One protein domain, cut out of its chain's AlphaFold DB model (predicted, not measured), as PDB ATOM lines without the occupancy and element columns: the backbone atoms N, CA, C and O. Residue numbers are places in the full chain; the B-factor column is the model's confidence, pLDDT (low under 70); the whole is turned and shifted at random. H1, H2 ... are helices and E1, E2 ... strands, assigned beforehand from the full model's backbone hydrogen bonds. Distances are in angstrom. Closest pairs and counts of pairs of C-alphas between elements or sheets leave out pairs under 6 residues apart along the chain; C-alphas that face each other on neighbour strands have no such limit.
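What this domain is: This is residues 3 to 54 of the 201 residues of an uncharacterized protein of Acyrthosiphon pisum (UniProt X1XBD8). A small hairpin of two strands, E1 and E2, sits beside residues 27 to 35 of one long helix, H1, which makes the long axis. From the far end of H1 the chain folds back in a long link, residues 39 to 50, to the short helix H2 beside residues 21 to 25 of H1. The printed part has 52 residues, with E1, E2, H1 and H2 in that order; the sheet, E1 - E2, is antiparallel, and the class is mixed, helices and strands. It is only just compact, close to loose, with a radius of gyration of the C-alphas of 11.8 A, and its C-alphas span 35 by 21 by 17 A.

Where its parts are: Find C-alpha 3 at (93.499, 118.339, 116.870), where E1, residues 3 to 5, begins. E2 takes residues 8 to 11 and measures 10.1 A. Look next at C-alpha 20 at (106.888, 126.870, 117.275); from there H1, residues 20 to 38, runs 26.3 A. H2, residues 51 to 54, ends at C-alpha 54 at (105.164, 118.397, 127.389).

How they stand to each other: Begin at the hairpin of E1 and E2, antiparallel at 175 degrees, where N 3 and O 10, and N 8 and O 5, are each 2.9 A apart, within hydrogen-bond range. The closest C-alphas of E1 and H1 are those of Ile 3 and Ala 31, 6.4 A apart. H1 touches H2 with residues 21 to 25 alone; their closest C-alphas, of Ala 25 and Ser 53, are 5.6 A apart. H2 is apart from E1 and E2. In H1 every O i to N i+4 pair is within hydrogen-bond range; H2 is too short for such a pair.

The domain as a whole: The outline is elongated, and the C-alphas farthest apart, of Lys 17 and Ile 42, are 36.9 A apart. The printed part has no cut, and the link from H1 to H2 is long, with 12 residues. No printed residue is under 70 in pLDDT.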
ATOM      1  N   ILE A   3      93.818 119.440 115.959       88.44
ATOM      2  CA  ILE A   3      93.499 118.339 116.870       88.44
ATOM      3  C   ILE A   3      92.733 117.301 116.061       88.44
ATOM      4  O   ILE A   3      91.823 117.650 115.302       88.44
ATOM      5  N   ILE A   4      93.117 116.038 116.221       88.25
ATOM      6  CA  ILE A   4      92.485 114.890 115.573       88.25
ATOM      7  C   ILE A   4      91.914 113.998 116.674       88.25
ATOM      8  O   ILE A   4      92.635 113.616 117.595       88.25
ATOM      9  N   HIS A   5      90.624 113.688 116.593       86.75
ATOM     10  CA  HIS A   5      89.937 112.786 117.515       86.75
ATOM     11  C   HIS A   5      88.919 111.931 116.746       86.75
ATOM     12  O   HIS A   5      87.876 112.435 116.321       86.75
ATOM     13  N   GLY A   6      89.220 110.641 116.560       85.44
ATOM     14  CA  GLY A   6      88.460 109.775 115.652       85.44
ATOM     15  C   GLY A   6      88.442 110.366 114.240       85.44
ATOM     16  O   GLY A   6      89.482 110.785 113.735       85.44
ATOM     17  N   ASP A   7      87.252 110.493 113.655       87.31
ATOM     18  CA  ASP A   7      87.059 111.132 112.344       87.31
ATOM     19  C   ASP A   7      86.995 112.669 112.416       87.31
ATOM     20  O   ASP A   7      86.907 113.355 111.397       87.31
ATOM     21  N   THR A   8      87.018 113.243 113.623       87.06
ATOM     22  CA  THR A   8      86.936 114.694 113.804       87.06
ATOM     23  C   THR A   8      88.312 115.325 113.663       87.06
ATOM     24  O   THR A   8      89.248 114.985 114.387       87.06
ATOM     25  N   HIS A   9      88.409 116.314 112.779       89.56
ATOM     26  CA  HIS A   9      89.606 117.118 112.585       89.56
ATOM     27  C   HIS A   9      89.267 118.595 112.765       89.56
ATOM     28  O   HIS A   9      88.438 119.149 112.044       89.56
ATOM     29  N   ILE A  10      89.910 119.234 113.737       87.94
ATOM     30  CA  ILE A  10      89.677 120.640 114.056       87.94
ATOM     31  C   ILE A  10      90.977 121.395 113.848       87.94
ATOM     32  O   ILE A  10      92.006 121.025 114.408       87.94
ATOM     33  N   GLN A  11      90.934 122.451 113.040       88.81
ATOM     34  CA  GLN A  11      92.105 123.249 112.697       88.81
ATOM     35  C   GLN A  11      91.924 124.707 113.090       88.81
ATOM     36  O   GLN A  11      90.853 125.290 112.933       88.81
ATOM     37  N   TRP A  12      93.021 125.319 113.529       85.94
ATOM     38  CA  TRP A  12      93.092 126.744 113.817       85.94
ATOM     39  C   TRP A  12      94.264 127.388 113.095       85.94
ATOM     40  O   TRP A  12      95.378 126.844 113.030       85.94
ATOM     41  N   LYS A  13      94.004 128.602 112.607       88.44
ATOM     42  CA  LYS A  13      95.031 129.507 112.108       88.44
ATOM     43  C   LYS A  13      95.597 130.297 113.281       88.44
ATOM     44  O   LYS A  13      94.870 131.012 113.964       88.44
ATOM     45  N   LEU A  14      96.895 130.147 113.512       86.69
ATOM     46  CA  LEU A  14      97.616 130.909 114.524       86.69
ATOM     47  C   LEU A  14      98.085 132.250 113.954       86.69
ATOM     48  O   LEU A  14      98.168 132.439 112.737       86.69
ATOM     49  N   PHE A  15      98.393 133.185 114.850       85.75
ATOM     50  CA  PHE A  15      98.962 134.474 114.477       85.75
ATOM     51  C   PHE A  15     100.339 134.278 113.829       85.75
ATOM     52  O   PHE A  15     101.136 133.465 114.287       85.75
ATOM     53  N   ASN A  16     100.658 135.060 112.800       84.06
ATOM     54  CA  ASN A  16     101.876 134.892 111.993       84.06
ATOM     55  C   ASN A  16     103.203 135.168 112.731       84.06
ATOM     56  O   ASN A  16     104.267 134.955 112.161       84.06
ATOM     57  N   LYS A  17     103.149 135.645 113.979       89.06
ATOM     58  CA  LYS A  17     104.318 135.924 114.829       89.06
ATOM     59  C   LYS A  17     104.514 134.898 115.953       89.06
ATOM     60  O   LYS A  17     105.318 135.139 116.848       89.06
ATOM     61  N   CYS A  18     103.768 133.788 115.973       89.00
ATOM     62  CA  CYS A  18     103.928 132.781 117.022       89.00
ATOM     63  C   CYS A  18     105.206 131.953 116.823       89.00
ATOM     64  O   CYS A  18     105.524 131.544 115.708       89.00
ATOM     65  N   SER A  19     105.913 131.659 117.916       93.38
ATOM     66  CA  SER A  19     106.993 130.668 117.888       93.38
ATOM     67  C   SER A  19     106.425 129.252 117.746       93.38
ATOM     68  O   SER A  19     105.267 129.016 118.104       93.38
ATOM     69  N   ILE A  20     107.248 128.300 117.295       92.00
ATOM     70  CA  ILE A  20     106.888 126.870 117.275       92.00
ATOM     71  C   ILE A  20     106.461 126.426 118.677       92.00
ATOM     72  O   ILE A  20     105.378 125.886 118.850       92.00
ATOM     73  N   TYR A  21     107.249 126.764 119.701       92.25
ATOM     74  CA  TYR A  21     106.921 126.445 121.092       92.25
ATOM     75  C   TYR A  21     105.541 126.981 121.514       92.25
ATOM     76  O   TYR A  21     104.756 126.277 122.142       92.25
ATOM     77  N   THR A  22     105.211 128.222 121.145       92.69
ATOM     78  CA  THR A  22     103.897 128.815 121.436       92.69
ATOM     79  C   THR A  22     102.777 128.088 120.698       92.69
ATOM     80  O   THR A  22     101.718 127.868 121.281       92.69
ATOM     81  N   ALA A  23     102.993 127.720 119.434       92.81
ATOM     82  CA  ALA A  23     102.021 126.966 118.651       92.81
ATOM     83  C   ALA A  23     101.721 125.605 119.291       92.81
ATOM     84  O   ALA A  23     100.556 125.260 119.462       92.81
ATOM     85  N   GLU A  24     102.757 124.886 119.719       94.50
ATOM     86  CA  GLU A  24     102.632 123.580 120.367       94.50
ATOM     87  C   GLU A  24     101.960 123.662 121.742       94.50
ATOM     88  O   GLU A  24     101.031 122.911 122.042       94.50
ATOM     89  N   ALA A  25     102.352 124.631 122.573       93.44
ATOM     90  CA  ALA A  25     101.713 124.850 123.867       93.44
ATOM     91  C   ALA A  25     100.216 125.181 123.717       93.44
ATOM     92  O   ALA A  25      99.385 124.692 124.486       93.44
ATOM     93  N   LEU A  26      99.856 125.980 122.706       93.19
ATOM     94  CA  LEU A  26      98.460 126.266 122.375       93.19
ATOM     95  C   LEU A  26      97.728 125.029 121.842       93.19
ATOM     96  O   LEU A  26      96.543 124.880 122.128       93.19
ATOM     97  N   ALA A  27      98.407 124.137 121.117       93.94
ATOM     98  CA  ALA A  27      97.822 122.895 120.609       93.94
ATOM     99  C   ALA A  27      97.391 121.992 121.758       93.94
ATOM    100  O   ALA A  27      96.239 121.559 121.809       93.94
ATOM    101  N   ILE A  28      98.291 121.800 122.723       94.00
ATOM    102  CA  ILE A  28      98.029 121.032 123.939       94.00
ATOM    103  C   ILE A  28      96.898 121.683 124.746       94.00
ATOM    104  O   ILE A  28      95.967 120.993 125.155       94.00
ATOM    105  N   LEU A  29      96.925 123.009 124.931       93.44
ATOM    106  CA  LEU A  29      95.864 123.729 125.643       93.44
ATOM    107  C   LEU A  29      94.494 123.520 124.984       93.44
ATOM    108  O   LEU A  29      93.526 123.184 125.665       93.44
ATOM    109  N   LYS A  30      94.409 123.667 123.659       93.50
ATOM    110  CA  LYS A  30      93.164 123.438 122.916       93.50
ATOM    111  C   LYS A  30      92.716 121.982 122.958       93.50
ATOM    112  O   LYS A  30      91.514 121.738 123.009       93.50
ATOM    113  N   ALA A  31      93.645 121.027 122.991       93.31
ATOM    114  CA  ALA A  31      93.319 119.612 123.144       93.31
ATOM    115  C   ALA A  31      92.683 119.334 124.509       93.31
ATOM    116  O   ALA A  31      91.666 118.648 124.572       93.31
ATOM    117  N   ILE A  32      93.211 119.933 125.580       92.19
ATOM    118  CA  ILE A  32      92.642 119.833 126.931       92.19
ATOM    119  C   ILE A  32      91.257 120.487 126.992       92.19
ATOM    120  O   ILE A  32      90.324 119.887 127.525       92.19
ATOM    121  N   GLU A  33      91.093 121.689 126.431       92.62
ATOM    122  CA  GLU A  33      89.790 122.369 126.375       92.62
ATOM    123  C   GLU A  33      88.755 121.535 125.614       92.62
ATOM    124  O   GLU A  33      87.612 121.413 126.053       92.62
ATOM    125  N   PHE A  34      89.143 120.943 124.483       91.31
ATOM    126  CA  PHE A  34      88.263 120.076 123.711       91.31
ATOM    127  C   PHE A  34      87.881 118.826 124.507       91.31
ATOM    128  O   PHE A  34      86.696 118.546 124.670       91.31
ATOM    129  N   ALA A  35      88.873 118.123 125.057       91.69
ATOM    130  CA  ALA A  35      88.680 116.932 125.871       91.69
ATOM    131  C   ALA A  35      87.718 117.185 127.041       91.69
ATOM    132  O   ALA A  35      86.743 116.461 127.204       91.69
ATOM    133  N   THR A  36      87.938 118.264 127.793       90.06
ATOM    134  CA  THR A  36      87.146 118.590 128.989       90.06
ATOM    135  C   THR A  36      85.690 118.926 128.661       90.06
ATOM    136  O   THR A  36      84.798 118.636 129.449       90.06
ATOM    137  N   ASN A  37      85.438 119.551 127.506       89.50
ATOM    138  CA  ASN A  37      84.111 120.068 127.162       89.50
ATOM    139  C   ASN A  37      83.301 119.160 126.225       89.50
ATOM    140  O   ASN A  37      82.097 119.374 126.077       89.50
ATOM    141  N   LYS A  38      83.950 118.241 125.501       86.25
ATOM    142  CA  LYS A  38      83.328 117.482 124.401       86.25
ATOM    143  C   LYS A  38      83.473 115.970 124.520       86.25
ATOM    144  O   LYS A  38      82.808 115.267 123.768       86.25
ATOM    145  N   VAL A  39      84.323 115.472 125.417       87.38
ATOM    146  CA  VAL A  39      84.584 114.037 125.558       87.38
ATOM    147  C   VAL A  39      84.161 113.577 126.950       87.38
ATOM    148  O   VAL A  39      84.758 113.954 127.951       87.38
ATOM    149  N   GLU A  40      83.149 112.713 127.007       86.88
ATOM    150  CA  GLU A  40      82.749 112.024 128.236       86.88
ATOM    151  C   GLU A  40      83.526 110.710 128.354       86.88
ATOM    152  O   GLU A  40      83.040 109.633 128.011       86.88
ATOM    153  N   ALA A  41      84.777 110.801 128.801       83.44
ATOM    154  CA  ALA A  41      85.621 109.638 129.036       83.44
ATOM    155  C   ALA A  41      86.268 109.702 130.419       83.44
ATOM    156  O   ALA A  41      86.698 110.757 130.880       83.44
ATOM    157  N   ILE A  42      86.374 108.538 131.064       77.94
ATOM    158  CA  ILE A  42      87.050 108.388 132.362       77.94
ATOM    159  C   ILE A  42      88.561 108.612 132.210       77.94
ATOM    160  O   ILE A  42      89.218 109.112 133.121       77.94
ATOM    161  N   GLN A  43      89.115 108.252 131.051       84.44
ATOM    162  CA  GLN A  43      90.531 108.386 130.745       84.44
ATOM    163  C   GLN A  43      90.712 109.002 129.362       84.44
ATOM    164  O   GLN A  43      90.131 108.537 128.384       84.44
ATOM    165  N   ILE A  44      91.546 110.040 129.292       89.19
ATOM    166  CA  ILE A  44      91.868 110.755 128.058       89.19
ATOM    167  C   ILE A  44      93.385 110.789 127.905       89.19
ATOM    168  O   ILE A  44      94.103 111.119 128.848       89.19
ATOM    169  N   ILE A  45      93.866 110.451 126.710       90.94
ATOM    170  CA  ILE A  45      95.283 110.496 126.350       90.94
ATOM    171  C   ILE A  45      95.448 111.542 125.249       90.94
ATOM    172  O   ILE A  45      94.871 111.412 124.173       90.94
ATOM    173  N   ILE A  46      96.235 112.582 125.528       92.00
ATOM    174  CA  ILE A  46      96.610 113.609 124.551       92.00
ATOM    175  C   ILE A  46      98.039 113.317 124.106       92.00
ATOM    176  O   ILE A  46      98.946 113.246 124.934       92.00
ATOM    177  N   LEU A  47      98.230 113.158 122.801       93.19
ATOM    178  CA  LEU A  47      99.535 112.921 122.194       93.19
ATOM    179  C   LEU A  47     100.028 114.211 121.535       93.19
ATOM    180  O   LEU A  47      99.276 114.882 120.834       93.19
ATOM    181  N   SER A  48     101.292 114.553 121.769       94.25
ATOM    182  CA  SER A  48     101.987 115.669 121.124       94.25
ATOM    183  C   SER A  48     103.422 115.242 120.836       94.25
ATOM    184  O   SER A  48     104.035 114.525 121.625       94.25
ATOM    185  N   ASP A  49     103.952 115.677 119.702       93.00
ATOM    186  CA  ASP A  49     105.348 115.514 119.296       93.00
ATOM    187  C   ASP A  49     106.271 116.590 119.903       93.00
ATOM    188  O   ASP A  49     107.498 116.484 119.844       93.00
ATOM    189  N   SER A  50     105.705 117.607 120.557       95.31
ATOM    190  CA  SER A  50     106.455 118.675 121.212       95.31
ATOM    191  C   SER A  50     106.944 118.275 122.605       95.31
ATOM    192  O   SER A  50     106.353 118.629 123.630       95.31
ATOM    193  N   LEU A  51     108.087 117.585 122.659       95.06
ATOM    194  CA  LEU A  51     108.716 117.185 123.924       95.06
ATOM    195  C   LEU A  51     108.941 118.376 124.875       95.06
ATOM    196  O   LEU A  51     108.690 118.268 126.073       95.06
ATOM    197  N   SER A  52     109.366 119.531 124.356       95.62
ATOM    198  CA  SER A  52     109.633 120.726 125.169       95.62
ATOM    199  C   SER A  52     108.370 121.285 125.832       95.62
ATOM    200  O   SER A  52     108.410 121.669 127.004       95.62
ATOM    201  N   SER A  53     107.243 121.297 125.116       95.31
ATOM    202  CA  SER A  53     105.953 121.743 125.653       95.31
ATOM    203  C   SER A  53     105.420 120.761 126.698       95.31
ATOM    204  O   SER A  53     104.975 121.189 127.766       95.31
ATOM    205  N   LEU A  54     105.539 119.451 126.441       94.25
ATOM    206  CA  LEU A  54     105.164 118.397 127.389       94.25
ATOM    207  C   LEU A  54     105.990 118.470 128.679       94.25
ATOM    208  O   LEU A  54     105.423 118.514 129.771       94.25
TER     209      LEU A  54